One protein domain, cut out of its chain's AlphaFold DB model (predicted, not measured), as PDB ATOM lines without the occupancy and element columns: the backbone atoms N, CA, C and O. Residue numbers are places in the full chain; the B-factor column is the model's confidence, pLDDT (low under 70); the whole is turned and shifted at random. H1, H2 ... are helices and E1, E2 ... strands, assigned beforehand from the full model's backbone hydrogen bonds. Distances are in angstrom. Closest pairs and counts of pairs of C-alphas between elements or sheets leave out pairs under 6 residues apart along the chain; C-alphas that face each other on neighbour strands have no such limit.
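Overview. This is residues 64 to 107 and 132 to 205 of the 342 residues of an uncharacterized protein of Olavius algarvensis Delta 1 endosymbiont (UniProt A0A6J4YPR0). A small three-stranded sheet lies beside the second half of long helix H1, while long helix H4 runs side by side with H1, opposite ways. H5 packs steeply on H1 near one end of this pair, and at the other end short H3 packs on H4, with short H2 packed on H3 in turn. The 118 printed residues include five named helices and three named strands, in the order H1 E1 E2 H2 E3 H3 H4 H5; the sheet, E1 E2 E3, is antiparallel and the class mostly helix. The whole is compact, with a radius of gyration of the C-alphas of 15.0 A, yet elongated, spanning 45 by 29 by 24 A.

Along the chain. E1 is residues 91 to 97, 17.6 A; E2 102 to 107, 16.3 A; E3 150 to 153. H1, residues 64 to 89, runs 38.1 A from C-alpha 64 at (16.324, 150.680, 72.103). H4, 167 to 190, is 34.5 A long. H2 is 132 to 140, H3 158 to 165, and H5 192 to 205, ending at C-alpha 205 (8.745, 155.410, 57.399).

Arrangement. Hairpin E1 and E2 has N 94 and O 104 at 2.9 A; antiparallel E2 and E3 have N 103 and O 152 at 2.8 A. H1 stands at the sheet's level, height 3.0 A, its closest C-alphas to E1 being Asn 83 and Gly 92, 5.1 A. H4 only grazes the sheet with residues 176 to 184. Helix packing is mostly crossed, 1 of 4 touching pairs having a shallow tilt: H1 and H4 touch, closest C-alphas Lys 75 and Leu 176, 5.8 A, at 33 degrees, only just short of steep. H1, with residues 65 to 73 alone, touches H5 at a steep tilt of 62 degrees, closest C-alphas Leu 69 and Ile 198, 6.1 A. H3 touches H4, closest C-alphas Glu 162 and Ala 170, 5.1 A, and H2, closest C-alphas Glu 160 and Phe 134, 5.8 A. Every O i to N i+4 pair is within hydrogen-bond range in H2, H3, H4 and H5, and 20 of 22 in H1.

Size, cuts and confidence. The farthest C-alphas, Asp 64 and Gly 132, are 45.2 A apart. Residues 108 to 131 are not printed, leaving 17.7 A between C-alphas 107 and 132. Of the links printed whole, none is long. Residues 132 to 149 have pLDDT under 70.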
ATOM      1  N   ASP A  64      15.806 151.873  72.778       88.50
ATOM      2  CA  ASP A  64      16.324 150.680  72.103       88.50
ATOM      3  C   ASP A  64      15.508 150.312  70.858       88.50
ATOM      4  O   ASP A  64      16.086 149.915  69.849       88.50
ATOM      5  N   GLU A  65      14.187 150.526  70.866       89.69
ATOM      6  CA  GLU A  65      13.362 150.364  69.661       89.69
ATOM      7  C   GLU A  65      13.732 151.392  68.582       89.69
ATOM      8  O   GLU A  65      13.713 151.064  67.398       89.69
ATOM      9  N   LYS A  66      14.110 152.618  68.972       89.62
ATOM     10  CA  LYS A  66      14.641 153.626  68.039       89.62
ATOM     11  C   LYS A  66      15.969 153.187  67.432       89.62
ATOM     12  O   LYS A  66      16.120 153.294  66.224       89.62
ATOM     13  N   LYS A  67      16.895 152.640  68.229       90.69
ATOM     14  CA  LYS A  67      18.152 152.086  67.693       90.69
ATOM     15  C   LYS A  67      17.881 150.962  66.698       90.69
ATOM     16  O   LYS A  67      18.456 150.963  65.618       90.69
ATOM     17  N   LEU A  68      16.988 150.028  67.031       90.75
ATOM     18  CA  LEU A  68      16.622 148.950  66.113       90.75
ATOM     19  C   LEU A  68      15.991 149.497  64.823       90.75
ATOM     20  O   LEU A  68      16.336 149.041  63.735       90.75
ATOM     21  N   LEU A  69      15.108 150.494  64.928       90.62
ATOM     22  CA  LEU A  69      14.537 151.177  63.769       90.62
ATOM     23  C   LEU A  69      15.632 151.791  62.886       90.62
ATOM     24  O   LEU A  69      15.628 151.546  61.682       90.62
ATOM     25  N   ASP A  70      16.578 152.521  63.475       90.25
ATOM     26  CA  ASP A  70      17.695 153.141  62.756       90.25
ATOM     27  C   ASP A  70      18.539 152.081  62.025       90.25
ATOM     28  O   ASP A  70      18.799 152.213  60.831       90.25
ATOM     29  N   VAL A  71      18.874 150.963  62.684       92.44
ATOM     30  CA  VAL A  71      19.638 149.863  62.064       92.44
ATOM     31  C   VAL A  71      18.866 149.211  60.906       92.44
ATOM     32  O   VAL A  71      19.460 148.867  59.879       92.44
ATOM     33  N   ILE A  72      17.542 149.044  61.031       91.62
ATOM     34  CA  ILE A  72      16.694 148.514  59.951       91.62
ATOM     35  C   ILE A  72      16.636 149.495  58.773       91.62
ATOM     36  O   ILE A  72      16.707 149.068  57.617       91.62
ATOM     37  N   LEU A  73      16.516 150.799  59.037       90.25
ATOM     38  CA  LEU A  73      16.511 151.831  57.999       90.25
ATOM     39  C   LEU A  73      17.850 151.882  57.255       90.25
ATOM     40  O   LEU A  73      17.842 151.825  56.024       90.25
ATOM     41  N   ASP A  74      18.971 151.871  57.976       90.94
ATOM     42  CA  ASP A  74      20.321 151.821  57.402       90.94
ATOM     43  C   ASP A  74      20.504 150.573  56.530       90.94
ATOM     44  O   ASP A  74      20.951 150.653  55.383       90.94
ATOM     45  N   LYS A  75      20.092 149.398  57.031       92.31
ATOM     46  CA  LYS A  75      20.093 148.151  56.252       92.31
ATOM     47  C   LYS A  75      19.297 148.314  54.954       92.31
ATOM     48  O   LYS A  75      19.762 147.905  53.891       92.31
ATOM     49  N   ASN A  76      18.098 148.891  55.027       89.69
ATOM     50  CA  ASN A  76      17.218 149.076  53.874       89.69
ATOM     51  C   ASN A  76      17.791 150.052  52.836       89.69
ATOM     52  O   ASN A  76      17.574 149.849  51.636       89.69
ATOM     53  N   GLU A  77      18.504 151.089  53.279       89.38
ATOM     54  CA  GLU A  77      19.232 152.016  52.410       89.38
ATOM     55  C   GLU A  77      20.389 151.302  51.705       89.38
ATOM     56  O   GLU A  77      20.436 151.301  50.474       89.38
ATOM     57  N   ILE A  78      21.233 150.581  52.451       90.50
ATOM     58  CA  ILE A  78      22.356 149.802  51.906       90.50
ATOM     59  C   ILE A  78      21.876 148.799  50.847       90.50
ATOM     60  O   ILE A  78      22.460 148.704  49.766       90.50
ATOM     61  N   VAL A  79      20.796 148.058  51.127       89.88
ATOM     62  CA  VAL A  79      20.196 147.125  50.156       89.88
ATOM     63  C   VAL A  79      19.692 147.870  48.920       89.88
ATOM     64  O   VAL A  79      19.887 147.395  47.804       89.88
ATOM     65  N   GLY A  80      19.075 149.042  49.092       87.25
ATOM     66  CA  GLY A  80      18.640 149.890  47.982       87.25
ATOM     67  C   GLY A  80      19.796 150.303  47.067       87.25
ATOM     68  O   GLY A  80      19.714 150.115  45.855       87.25
ATOM     69  N   GLU A  81      20.890 150.793  47.648       89.38
ATOM     70  CA  GLU A  81      22.084 151.216  46.908       89.38
ATOM     71  C   GLU A  81      22.777 150.051  46.191       89.38
ATOM     72  O   GLU A  81      23.202 150.185  45.039       89.38
ATOM     73  N   LEU A  82      22.882 148.892  46.847       86.81
ATOM     74  CA  LEU A  82      23.416 147.676  46.231       86.81
ATOM     75  C   LEU A  82      22.522 147.205  45.077       86.81
ATOM     76  O   LEU A  82      23.031 146.866  44.010       86.81
ATOM     77  N   ASN A  83      21.199 147.249  45.250       88.38
ATOM     78  CA  ASN A  83      20.246 146.886  44.203       88.38
ATOM     79  C   ASN A  83      20.313 147.827  43.004       88.38
ATOM     80  O   ASN A  83      20.212 147.364  41.871       88.38
ATOM     81  N   ASP A  84      20.536 149.124  43.204       85.69
ATOM     82  CA  ASP A  84      20.721 150.059  42.090       85.69
ATOM     83  C   ASP A  84      21.969 149.739  41.253       85.69
ATOM     84  O   ASP A  84      21.944 149.891  40.030       85.69
ATOM     85  N   LYS A  85      23.027 149.213  41.879       83.56
ATOM     86  CA  LYS A  85      24.220 148.724  41.172       83.56
ATOM     87  C   LYS A  85      23.976 147.383  40.477       83.56
ATOM     88  O   LYS A  85      24.368 147.211  39.326       83.56
ATOM     89  N   LEU A  86      23.296 146.449  41.142       82.38
ATOM     90  CA  LEU A  86      22.990 145.118  40.600       82.38
ATOM     91  C   LEU A  86      21.949 145.148  39.469       82.38
ATOM     92  O   LEU A  86      21.976 144.292  38.583       82.38
ATOM     93  N   LYS A  87      21.092 146.175  39.405       81.12
ATOM     94  CA  LYS A  87      20.186 146.403  38.265       81.12
ATOM     95  C   LYS A  87      20.920 146.486  36.928       81.12
ATOM     96  O   LYS A  87      20.352 146.092  35.916       81.12
ATOM     97  N   LEU A  88      22.177 146.946  36.912       76.88
ATOM     98  CA  LEU A  88      23.001 147.011  35.696       76.88
ATOM     99  C   LEU A  88      23.253 145.633  35.068       76.88
ATOM    100  O   LEU A  88      23.575 145.543  33.887       76.88
ATOM    101  N   ILE A  89      23.080 144.572  35.852       73.44
ATOM    102  CA  ILE A  89      23.236 143.178  35.441       73.44
ATOM    103  C   ILE A  89      21.953 142.361  35.636       73.44
ATOM    104  O   ILE A  89      22.009 141.138  35.647       73.44
ATOM    105  N   ASN A  90      20.795 143.023  35.747       78.06
ATOM    106  CA  ASN A  90      19.473 142.401  35.903       78.06
ATOM    107  C   ASN A  90      19.323 141.507  37.149       78.06
ATOM    108  O   ASN A  90      18.598 140.510  37.110       78.06
ATOM    109  N   TYR A  91      19.962 141.877  38.261       80.44
ATOM    110  CA  TYR A  91      19.810 141.191  39.547       80.44
ATOM    111  C   TYR A  91      19.402 142.146  40.668       80.44
ATOM    112  O   TYR A  91      19.646 143.351  40.602       80.44
ATOM    113  N   GLY A  92      18.800 141.589  41.717       84.75
ATOM    114  CA  GLY A  92      18.509 142.281  42.967       84.75
ATOM    115  C   GLY A  92      18.698 141.363  44.170       84.75
ATOM    116  O   GLY A  92      18.475 140.159  44.094       84.75
ATOM    117  N   ILE A  93      19.119 141.939  45.285       87.38
ATOM    118  CA  ILE A  93      19.115 141.328  46.610       87.38
ATOM    119  C   ILE A  93      17.680 141.355  47.122       87.38
ATOM    120  O   ILE A  93      17.089 142.428  47.280       87.38
ATOM    121  N   GLU A  94      17.145 140.174  47.401       85.62
ATOM    122  CA  GLU A  94      15.852 139.990  48.053       85.62
ATOM    123  C   GLU A  94      16.010 139.967  49.577       85.62
ATOM    124  O   GLU A  94      15.290 140.657  50.297       85.62
ATOM    125  N   HIS A  95      16.978 139.197  50.077       86.38
ATOM    126  CA  HIS A  95      17.189 138.999  51.507       86.38
ATOM    127  C   HIS A  95      18.652 138.662  51.817       86.38
ATOM    128  O   HIS A  95      19.376 138.149  50.967       86.38
ATOM    129  N   TYR A  96      19.084 138.928  53.050       87.56
ATOM    130  CA  TYR A  96      20.332 138.409  53.604       87.56
ATOM    131  C   TYR A  96      20.040 137.759  54.956       87.56
ATOM    132  O   TYR A  96      19.524 138.432  55.851       87.56
ATOM    133  N   ASP A  97      20.404 136.483  55.084       86.56
ATOM    134  CA  ASP A  97      20.286 135.706  56.313       86.56
ATOM    135  C   ASP A  97      21.632 135.712  57.068       86.56
ATOM    136  O   ASP A  97      22.596 135.064  56.633       86.56
ATOM    137  N   PRO A  98      21.724 136.407  58.217       87.25
ATOM    138  CA  PRO A  98      22.942 136.477  59.022       87.25
ATOM    139  C   PRO A  98      23.342 135.141  59.669       87.25
ATOM    140  O   PRO A  98      24.524 134.950  59.963       87.25
ATOM    141  N   ARG A  99      22.411 134.200  59.885       85.06
ATOM    142  CA  ARG A  99      22.705 132.904  60.527       85.06
ATOM    143  C   ARG A  99      23.423 131.963  59.578       85.06
ATOM    144  O   ARG A  99      24.394 131.312  59.956       85.06
ATOM    145  N   THR A 100      22.956 131.905  58.335       86.06
ATOM    146  CA  THR A 100      23.568 131.078  57.286       86.06
ATOM    147  C   THR A 100      24.629 131.832  56.479       86.06
ATOM    148  O   THR A 100      25.370 131.207  55.717       86.06
ATOM    149  N   ARG A 101      24.735 133.157  56.673       87.19
ATOM    150  CA  ARG A 101      25.563 134.085  55.885       87.19
ATOM    151  C   ARG A 101      25.272 133.977  54.391       87.19
ATOM    152  O   ARG A 101      26.190 133.985  53.564       87.19
ATOM    153  N   THR A 102      23.994 133.831  54.052       86.62
ATOM    154  CA  THR A 102      23.546 133.691  52.667       86.62
ATOM    155  C   THR A 102      22.814 134.937  52.202       86.62
ATOM    156  O   THR A 102      22.037 135.534  52.942       86.62
ATOM    157  N   ILE A 103      23.090 135.349  50.970       87.19
ATOM    158  CA  ILE A 103      22.352 136.395  50.275       87.19
ATOM    159  C   ILE A 103      21.446 135.746  49.233       87.19
ATOM    160  O   ILE A 103      21.907 134.933  48.435       87.19
ATOM    161  N   SER A 104      20.167 136.096  49.255       86.56
ATOM    162  CA  SER A 104      19.187 135.677  48.259       86.56
ATOM    163  C   SER A 104      19.151 136.700  47.133       86.56
ATOM    164  O   SER A 104      18.827 137.868  47.363       86.56
ATOM    165  N   LEU A 105      19.491 136.263  45.923       84.31
ATOM    166  CA  LEU A 105      19.437 137.071  44.710       84.31
ATOM    167  C   LEU A 105      18.262 136.641  43.833       84.31
ATOM    168  O   LEU A 105      18.059 135.451  43.607       84.31
ATOM    169  N   THR A 106      17.541 137.608  43.284       83.62
ATOM    170  CA  THR A 106      16.481 137.403  42.293       83.62
ATOM    171  C   THR A 106      16.871 138.032  40.964       83.62
ATOM    172  O   THR A 106      17.518 139.083  40.917       83.62
ATOM    173  N   SER A 107      16.499 137.379  39.862       79.06
ATOM    174  CA  SER A 107      16.610 137.995  38.542       79.06
ATOM    175  C   SER A 107      15.497 139.024  38.370       79.06
ATOM    176  O   SER A 107      14.339 138.764  38.685       79.06
ATOM    177  N   GLY A 132      33.372 139.292  32.220       46.34
ATOM    178  CA  GLY A 132      33.096 137.856  32.097       46.34
ATOM    179  C   GLY A 132      33.080 137.118  33.443       46.34
ATOM    180  O   GLY A 132      32.275 136.217  33.611       46.34
ATOM    181  N   GLY A 133      33.882 137.538  34.429       57.88
ATOM    182  CA  GLY A 133      34.044 136.832  35.708       57.88
ATOM    183  C   GLY A 133      32.753 136.682  36.514       57.88
ATOM    184  O   GLY A 133      32.345 135.566  36.798       57.88
ATOM    185  N   PHE A 134      32.055 137.776  36.831       62.50
ATOM    186  CA  PHE A 134      30.897 137.734  37.736       62.50
ATOM    187  C   PHE A 134      29.707 136.942  37.171       62.50
ATOM    188  O   PHE A 134      29.173 136.053  37.834       62.50
ATOM    189  N   LEU A 135      29.311 137.211  35.919       61.06
ATOM    190  CA  LEU A 135      28.223 136.472  35.265       61.06
ATOM    191  C   LEU A 135      28.597 135.006  35.029       61.06
ATOM    192  O   LEU A 135      27.736 134.132  35.102       61.06
ATOM    193  N   GLN A 136      29.876 134.717  34.775       61.47
ATOM    194  CA  GLN A 136      30.365 133.354  34.623       61.47
ATOM    195  C   GLN A 136      30.459 132.636  35.970       61.47
ATOM    196  O   GLN A 136      30.124 131.464  35.998       61.47
ATOM    197  N   THR A 137      30.783 133.308  37.080       61.97
ATOM    198  CA  THR A 137      30.698 132.766  38.448       61.97
ATOM    199  C   THR A 137      29.250 132.473  38.826       61.97
ATOM    200  O   THR A 137      28.960 131.365  39.265       61.97
ATOM    201  N   LEU A 138      28.307 133.386  38.561       63.00
ATOM    202  CA  LEU A 138      26.876 133.113  38.754       63.00
ATOM    203  C   LEU A 138      26.407 131.920  37.903       63.00
ATOM    204  O   LEU A 138      25.698 131.042  38.390       63.00
ATOM    205  N   LYS A 139      26.862 131.828  36.650       59.62
ATOM    206  CA  LYS A 139      26.546 130.712  35.747       59.62
ATOM    207  C   LYS A 139      27.237 129.396  36.145       59.62
ATOM    208  O   LYS A 139      26.630 128.338  36.010       59.62
ATOM    209  N   LEU A 140      28.471 129.444  36.656       54.03
ATOM    210  CA  LEU A 140      29.266 128.308  37.157       54.03
ATOM    211  C   LEU A 140      28.720 127.766  38.479       54.03
ATOM    212  O   LEU A 140      28.786 126.564  38.712       54.03
ATOM    213  N   LEU A 141      28.117 128.626  39.302       56.00
ATOM    214  CA  LEU A 141      27.343 128.235  40.480       56.00
ATOM    215  C   LEU A 141      26.014 127.538  40.111       56.00
ATOM    216  O   LEU A 141      25.249 127.178  41.001       56.00
ATOM    217  N   GLY A 142      25.739 127.309  38.817       45.28
ATOM    218  CA  GLY A 142      24.563 126.582  38.332       45.28
ATOM    219  C   GLY A 142      23.275 127.402  38.361       45.28
ATOM    220  O   GLY A 142      22.183 126.842  38.299       45.28
ATOM    221  N   LEU A 143      23.384 128.727  38.467       53.72
ATOM    222  CA  LEU A 143      22.257 129.612  38.726       53.72
ATOM    223  C   LEU A 143      21.570 129.995  37.414       53.72
ATOM    224  O   LEU A 143      21.732 131.095  36.889       53.72
ATOM    225  N   SER A 144      20.792 129.067  36.863       48.69
ATOM    226  CA  SER A 144      19.707 129.434  35.953       48.69
ATOM    227  C   SER A 144      18.577 130.008  36.809       48.69
ATOM    228  O   SER A 144      17.723 129.273  37.287       48.69
ATOM    229  N   ILE A 145      18.595 131.323  37.049       52.44
ATOM    230  CA  ILE A 145      17.661 132.056  37.940       52.44
ATOM    231  C   ILE A 145      16.264 132.209  37.289       52.44
ATOM    232  O   ILE A 145      15.473 133.067  37.657       52.44
ATOM    233  N   ALA A 146      15.939 131.356  36.315       51.59
ATOM    234  CA  ALA A 146      14.648 131.345  35.633       51.59
ATOM    235  C   ALA A 146      13.485 130.928  36.563       51.59
ATOM    236  O   ALA A 146      12.340 131.240  36.261       51.59
ATOM    237  N   ASP A 147      13.773 130.281  37.706       51.91
ATOM    238  CA  ASP A 147      12.754 129.640  38.557       51.91
ATOM    239  C   ASP A 147      12.666 130.172  40.008       51.91
ATOM    240  O   ASP A 147      11.910 129.624  40.812       51.91
ATOM    241  N   GLY A 148      13.398 131.233  40.382       58.31
ATOM    242  CA  GLY A 148      13.252 131.859  41.708       58.31
ATOM    243  C   GLY A 148      14.543 132.356  42.366       58.31
ATOM    244  O   GLY A 148      15.604 132.359  41.738       58.31
ATOM    245  N   PRO A 149      14.463 132.815  43.631       66.00
ATOM    246  CA  PRO A 149      15.611 133.350  44.348       66.00
ATOM    247  C   PRO A 149      16.687 132.304  44.611       66.00
ATOM    248  O   PRO A 149      16.404 131.170  45.001       66.00
ATOM    249  N   VAL A 150      17.942 132.716  44.463       75.38
ATOM    250  CA  VAL A 150      19.105 131.885  44.767       75.38
ATOM    251  C   VAL A 150      19.804 132.402  46.009       75.38
ATOM    252  O   VAL A 150      20.312 133.521  46.013       75.38
ATOM    253  N   ALA A 151      19.918 131.540  47.019       79.62
ATOM    254  CA  ALA A 151      20.734 131.784  48.201       79.62
ATOM    255  C   ALA A 151      22.208 131.422  47.943       79.62
ATOM    256  O   ALA A 151      22.538 130.273  47.646       79.62
ATOM    257  N   ILE A 152      23.109 132.393  48.092       81.69
ATOM    258  CA  ILE A 152      24.554 132.228  47.890       81.69
ATOM    259  C   ILE A 152      25.292 132.636  49.160       81.69
ATOM    260  O   ILE A 152      24.983 133.663  49.758       81.69
ATOM    261  N   LYS A 153      26.297 131.861  49.580       84.44
ATOM    262  CA  LYS A 153      27.153 132.259  50.705       84.44
ATOM    263  C   LYS A 153      27.930 133.521  50.353       84.44
ATOM    264  O   LYS A 153      28.634 133.551  49.348       84.44
ATOM    265  N   ILE A 154      27.852 134.530  51.212       82.81
ATOM    266  CA  ILE A 154      28.421 135.853  50.940       82.81
ATOM    267  C   ILE A 154      29.946 135.815  50.764       82.81
ATOM    268  O   ILE A 154      30.490 136.493  49.897       82.81
ATOM    269  N   ASP A 155      30.622 134.941  51.515       81.75
ATOM    270  CA  ASP A 155      32.072 134.743  51.437       81.75
ATOM    271  C   ASP A 155      32.518 134.184  50.074       81.75
ATOM    272  O   ASP A 155      33.664 134.382  49.682       81.75
ATOM    273  N   ALA A 156      31.618 133.518  49.340       78.75
ATOM    274  CA  ALA A 156      31.905 132.914  48.038       78.75
ATOM    275  C   ALA A 156      31.746 133.878  46.851       78.75
ATOM    276  O   ALA A 156      32.086 133.499  45.740       78.75
ATOM    277  N   ILE A 157      31.186 135.074  47.071       76.88
ATOM    278  CA  ILE A 157      30.933 136.069  46.009       76.88
ATOM    279  C   ILE A 157      31.525 137.444  46.322       76.88
ATOM    280  O   ILE A 157      31.354 138.389  45.555       76.88
ATOM    281  N   ARG A 158      32.162 137.608  47.487       78.94
ATOM    282  CA  ARG A 158      32.641 138.910  47.964       78.94
ATOM    283  C   ARG A 158      33.720 139.488  47.054       78.94
ATOM    284  O   ARG A 158      33.656 140.674  46.738       78.94
ATOM    285  N   ALA A 159      34.690 138.663  46.661       79.00
ATOM    286  CA  ALA A 159      35.793 139.088  45.804       79.00
ATOM    287  C   ALA A 159      35.272 139.498  44.421       79.00
ATOM    288  O   ALA A 159      35.679 140.518  43.875       79.00
ATOM    289  N   GLU A 160      34.295 138.761  43.908       77.00
ATOM    290  CA  GLU A 160      33.668 138.995  42.617       77.00
ATOM    291  C   GLU A 160      32.774 140.244  42.641       77.00
ATOM    292  O   GLU A 160      32.758 141.007  41.678       77.00
ATOM    293  N   ILE A 161      32.062 140.503  43.746       76.12
ATOM    294  CA  ILE A 161      31.325 141.760  43.959       76.12
ATOM    295  C   ILE A 161      32.291 142.947  43.990       76.12
ATOM    296  O   ILE A 161      31.992 143.983  43.400       76.12
ATOM    297  N   GLU A 162      33.431 142.824  44.669       80.56
ATOM    298  CA  GLU A 162      34.434 143.890  44.736       80.56
ATOM    299  C   GLU A 162      35.075 144.160  43.373       80.56
ATOM    300  O   GLU A 162      35.188 145.317  42.968       80.56
ATOM    301  N   GLU A 163      35.436 143.105  42.642       80.88
ATOM    302  CA  GLU A 163      35.991 143.197  41.292       80.88
ATOM    303  C   GLU A 163      34.997 143.849  40.320       80.88
ATOM    304  O   GLU A 163      35.377 144.692  39.506       80.88
ATOM    305  N   PHE A 164      33.713 143.492  40.420       75.31
ATOM    306  CA  PHE A 164      32.701 143.899  39.449       75.31
ATOM    307  C   PHE A 164      32.022 145.238  39.778       75.31
ATOM    308  O   PHE A 164      31.810 146.065  38.892       75.31
ATOM    309  N   LEU A 165      31.668 145.472  41.045       77.56
ATOM    310  CA  LEU A 165      30.948 146.670  41.503       77.56
ATOM    311  C   LEU A 165      31.858 147.698  42.198       77.56
ATOM    312  O   LEU A 165      31.405 148.794  42.553       77.56
ATOM    313  N   GLY A 166      33.133 147.358  42.394       81.75
ATOM    314  CA  GLY A 166      34.145 148.203  43.012       81.75
ATOM    315  C   GLY A 166      34.164 148.155  44.549       81.75
ATOM    316  O   GLY A 166      33.229 147.668  45.197       81.75
ATOM    317  N   PRO A 167      35.194 148.758  45.173       83.56
ATOM    318  CA  PRO A 167      35.432 148.691  46.621       83.56
ATOM    319  C   PRO A 167      34.317 149.335  47.454       83.56
ATOM    320  O   PRO A 167      34.055 148.925  48.583       83.56
ATOM    321  N   VAL A 168      33.601 150.316  46.893       84.06
ATOM    322  CA  VAL A 168      32.444 150.938  47.557       84.06
ATOM    323  C   VAL A 168      31.326 149.915  47.779       84.06
ATOM    324  O   VAL A 168      30.716 149.902  48.844       84.06
ATOM    325  N   ALA A 169      31.064 149.039  46.803       83.62
ATOM    326  CA  ALA A 169      30.043 147.999  46.933       83.62
ATOM    327  C   ALA A 169      30.455 146.909  47.932       83.62
ATOM    328  O   ALA A 169      29.627 146.457  48.718       83.62
ATOM    329  N   ALA A 170      31.739 146.543  47.974       83.31
ATOM    330  CA  ALA A 170      32.269 145.631  48.989       83.31
ATOM    331  C   ALA A 170      32.156 146.213  50.412       83.31
ATOM    332  O   ALA A 170      31.801 145.505  51.363       83.31
ATOM    333  N   GLY A 171      32.391 147.523  50.557       86.44
ATOM    334  CA  GLY A 171      32.137 148.265  51.792       86.44
ATOM    335  C   GLY A 171      30.663 148.217  52.202       86.44
ATOM    336  O   GLY A 171      30.355 147.837  53.328       86.44
ATOM    337  N   GLN A 172      29.749 148.509  51.273       88.38
ATOM    338  CA  GLN A 172      28.297 148.417  51.491       88.38
ATOM    339  C   GLN A 172      27.857 147.002  51.893       88.38
ATOM    340  O   GLN A 172      27.096 146.844  52.842       88.38
ATOM    341  N   LEU A 173      28.388 145.960  51.248       87.75
ATOM    342  CA  LEU A 173      28.107 144.565  51.597       87.75
ATOM    343  C   LEU A 173      28.565 144.229  53.024       87.75
ATOM    344  O   LEU A 173      27.876 143.535  53.767       87.75
ATOM    345  N   SER A 174      29.718 144.757  53.434       89.19
ATOM    346  CA  SER A 174      30.230 144.590  54.797       89.19
ATOM    347  C   SER A 174      29.343 145.299  55.824       89.19
ATOM    348  O   SER A 174      29.066 144.741  56.885       89.19
ATOM    349  N   SER A 175      28.849 146.494  55.490       91.88
ATOM    350  CA  SER A 175      27.869 147.212  56.308       91.88
ATOM    351  C   SER A 175      26.545 146.449  56.410       91.88
ATOM    352  O   SER A 175      26.018 146.335  57.511       91.88
ATOM    353  N   LEU A 176      26.058 145.854  55.312       91.69
ATOM    354  CA  LEU A 176      24.855 145.009  55.302       91.69
ATOM    355  C   LEU A 176      24.988 143.829  56.270       91.69
ATOM    356  O   LEU A 176      24.094 143.596  57.083       91.69
ATOM    357  N   ILE A 177      26.115 143.110  56.209       90.75
ATOM    358  CA  ILE A 177      26.406 141.985  57.110       90.75
ATOM    359  C   ILE A 177      26.376 142.450  58.568       90.75
ATOM    360  O   ILE A 177      25.744 141.806  59.405       90.75
ATOM    361  N   ARG A 178      27.038 143.574  58.871       93.12
ATOM    362  CA  ARG A 178      27.089 144.136  60.226       93.12
ATOM    363  C   ARG A 178      25.694 144.489  60.743       93.12
ATOM    364  O   ARG A 178      25.326 144.003  61.806       93.12
ATOM    365  N   SER A 179      24.913 145.260  59.985       92.69
ATOM    366  CA  SER A 179      23.558 145.663  60.387       92.69
ATOM    367  C   SER A 179      22.629 144.459  60.566       92.69
ATOM    368  O   SER A 179      21.808 144.438  61.473       92.69
ATOM    369  N   ALA A 180      22.768 143.419  59.738       91.44
ATOM    370  CA  ALA A 180      21.981 142.199  59.884       91.44
ATOM    371  C   ALA A 180      22.342 141.392  61.145       91.44
ATOM    372  O   ALA A 180      21.450 140.839  61.782       91.44
ATOM    373  N   HIS A 181      23.621 141.340  61.527       91.12
ATOM    374  CA  HIS A 181      24.024 140.733  62.798       91.12
ATOM    375  C   HIS A 181      23.536 141.539  64.002       91.12
ATOM    376  O   HIS A 181      23.038 140.952  64.957       91.12
ATOM    377  N   GLU A 182      23.612 142.866  63.934       92.25
ATOM    378  CA  GLU A 182      23.089 143.748  64.979       92.25
ATOM    379  C   GLU A 182      21.573 143.545  65.170       92.25
ATOM    380  O   GLU A 182      21.105 143.379  66.293       92.25
ATOM    381  N   ILE A 183      20.807 143.419  64.080       90.69
ATOM    382  CA  ILE A 183      19.377 143.065  64.132       90.69
ATOM    383  C   ILE A 183      19.131 141.706  64.811       90.69
ATOM    384  O   ILE A 183      18.177 141.583  65.579       90.69
ATOM    385  N   GLU A 184      19.961 140.685  64.570       89.69
ATOM    386  CA  GLU A 184      19.829 139.392  65.266       89.69
ATOM    387  C   GLU A 184      20.070 139.513  66.776       89.69
ATOM    388  O   GLU A 184      19.366 138.878  67.562       89.69
ATOM    389  N   GLU A 185      21.019 140.345  67.207       89.38
ATOM    390  CA  GLU A 185      21.246 140.612  68.634       89.38
ATOM    391  C   GLU A 185      20.027 141.291  69.278       89.38
ATOM    392  O   GLU A 185      19.591 140.916  70.374       89.38
ATOM    393  N   PHE A 186      19.407 142.232  68.562       87.44
ATOM    394  CA  PHE A 186      18.128 142.809  68.966       87.44
ATOM    395  C   PHE A 186      17.009 141.753  69.011       87.44
ATOM    396  O   PHE A 186      16.254 141.711  69.982       87.44
ATOM    397  N   LEU A 187      16.909 140.852  68.030       86.25
ATOM    398  CA  LEU A 187      15.905 139.777  68.017       86.25
ATOM    399  C   LEU A 187      16.004 138.861  69.244       86.25
ATOM    400  O   LEU A 187      14.975 138.486  69.811       86.25
ATOM    401  N   LEU A 188      17.224 138.540  69.684       86.00
ATOM    402  CA  LEU A 188      17.464 137.766  70.908       86.00
ATOM    403  C   LEU A 188      17.001 138.506  72.172       86.00
ATOM    404  O   LEU A 188      16.599 137.864  73.142       86.00
ATOM    405  N   THR A 189      17.037 139.840  72.153       84.44
ATOM    406  CA  THR A 189      16.716 140.699  73.302       84.44
ATOM    407  C   THR A 189      15.221 141.040  73.384       84.44
ATOM    408  O   THR A 189      14.637 140.990  74.464       84.44
ATOM    409  N   PHE A 190      14.583 141.365  72.254       78.75
ATOM    410  CA  PHE A 190      13.212 141.902  72.188       78.75
ATOM    411  C   PHE A 190      12.155 140.883  71.735       78.75
ATOM    412  O   PHE A 190      10.952 141.144  71.859       78.75
ATOM    413  N   GLY A 191      12.584 139.730  71.214       83.56
ATOM    414  CA  GLY A 191      11.714 138.712  70.632       83.56
ATOM    415  C   GLY A 191      11.177 139.088  69.242       83.56
ATOM    416  O   GLY A 191      11.144 140.255  68.849       83.56
ATOM    417  N   GLY A 192      10.719 138.081  68.489       83.50
ATOM    418  CA  GLY A 192      10.301 138.247  67.087       83.50
ATOM    419  C   GLY A 192       9.127 139.212  66.872       83.50
ATOM    420  O   GLY A 192       9.142 139.983  65.921       83.50
ATOM    421  N   GLN A 193       8.151 139.249  67.786       84.25
ATOM    422  CA  GLN A 193       6.967 140.115  67.644       84.25
ATOM    423  C   GLN A 193       7.309 141.612  67.690       84.25
ATOM    424  O   GLN A 193       6.733 142.411  66.951       84.25
ATOM    425  N   SER A 194       8.252 142.002  68.552       83.69
ATOM    426  CA  SER A 194       8.718 143.388  68.646       83.69
ATOM    427  C   SER A 194       9.459 143.797  67.373       83.69
ATOM    428  O   SER A 194       9.240 144.894  66.863       83.69
ATOM    429  N   TYR A 195      10.276 142.894  66.819       87.56
ATOM    430  CA  TYR A 195      10.960 143.118  65.547       87.56
ATOM    431  C   TYR A 195       9.978 143.289  64.386       87.56
ATOM    432  O   TYR A 195      10.073 144.288  63.684       87.56
ATOM    433  N   GLU A 196       9.004 142.389  64.217       88.06
ATOM    434  CA  GLU A 196       8.004 142.479  63.137       88.06
ATOM    435  C   GLU A 196       7.260 143.823  63.162       88.06
ATOM    436  O   GLU A 196       7.038 144.454  62.126       88.06
ATOM    437  N   LYS A 197       6.923 144.312  64.362       89.31
ATOM    438  CA  LYS A 197       6.302 145.628  64.543       89.31
ATOM    439  C   LYS A 197       7.228 146.765  64.099       89.31
ATOM    440  O   LYS A 197       6.768 147.689  63.433       89.31
ATOM    441  N   ILE A 198       8.506 146.732  64.471       90.00
ATOM    442  CA  ILE A 198       9.469 147.791  64.123       90.00
ATOM    443  C   ILE A 198       9.838 147.730  62.638       90.00
ATOM    444  O   ILE A 198       9.975 148.770  62.003       90.00
ATOM    445  N   GLU A 199       9.919 146.539  62.054       89.88
ATOM    446  CA  GLU A 199      10.119 146.343  60.618       89.88
ATOM    447  C   GLU A 199       8.948 146.923  59.808       89.88
ATOM    448  O   GLU A 199       9.169 147.615  58.809       89.88
ATOM    449  N   LEU A 200       7.708 146.734  60.275       89.56
ATOM    450  CA  LEU A 200       6.535 147.381  59.684       89.56
ATOM    451  C   LEU A 200       6.634 148.914  59.766       89.56
ATOM    452  O   LEU A 200       6.422 149.588  58.759       89.56
ATOM    453  N   LEU A 201       7.027 149.463  60.920       90.00
ATOM    454  CA  LEU A 201       7.239 150.908  61.084       90.00
ATOM    455  C   LEU A 201       8.358 151.438  60.178       90.00
ATOM    456  O   LEU A 201       8.218 152.515  59.603       90.00
ATOM    457  N   ALA A 202       9.442 150.681  59.993       89.19
ATOM    458  CA  ALA A 202      10.527 151.045  59.085       89.19
ATOM    459  C   ALA A 202      10.042 151.117  57.630       89.19
ATOM    460  O   ALA A 202      10.419 152.028  56.885       89.19
ATOM    461  N   LYS A 203       9.172 150.184  57.222       88.25
ATOM    462  CA  LYS A 203       8.534 150.207  55.902       88.25
ATOM    463  C   LYS A 203       7.636 151.433  55.737       88.25
ATOM    464  O   LYS A 203       7.781 152.151  54.749       88.25
ATOM    465  N   GLU A 204       6.765 151.706  56.706       88.12
ATOM    466  CA  GLU A 204       5.916 152.904  56.706       88.12
ATOM    467  C   GLU A 204       6.761 154.183  56.627       88.12
ATOM    468  O   GLU A 204       6.484 155.074  55.823       88.12
ATOM    469  N   GLN A 205       7.850 154.258  57.391       88.31
ATOM    470  CA  GLN A 205       8.745 155.410  57.399       88.31
ATOM    471  C   GLN A 205       9.443 155.616  56.062       88.31
ATOM    472  O   GLN A 205       9.538 156.753  55.595       88.31
TER     473      GLN A 205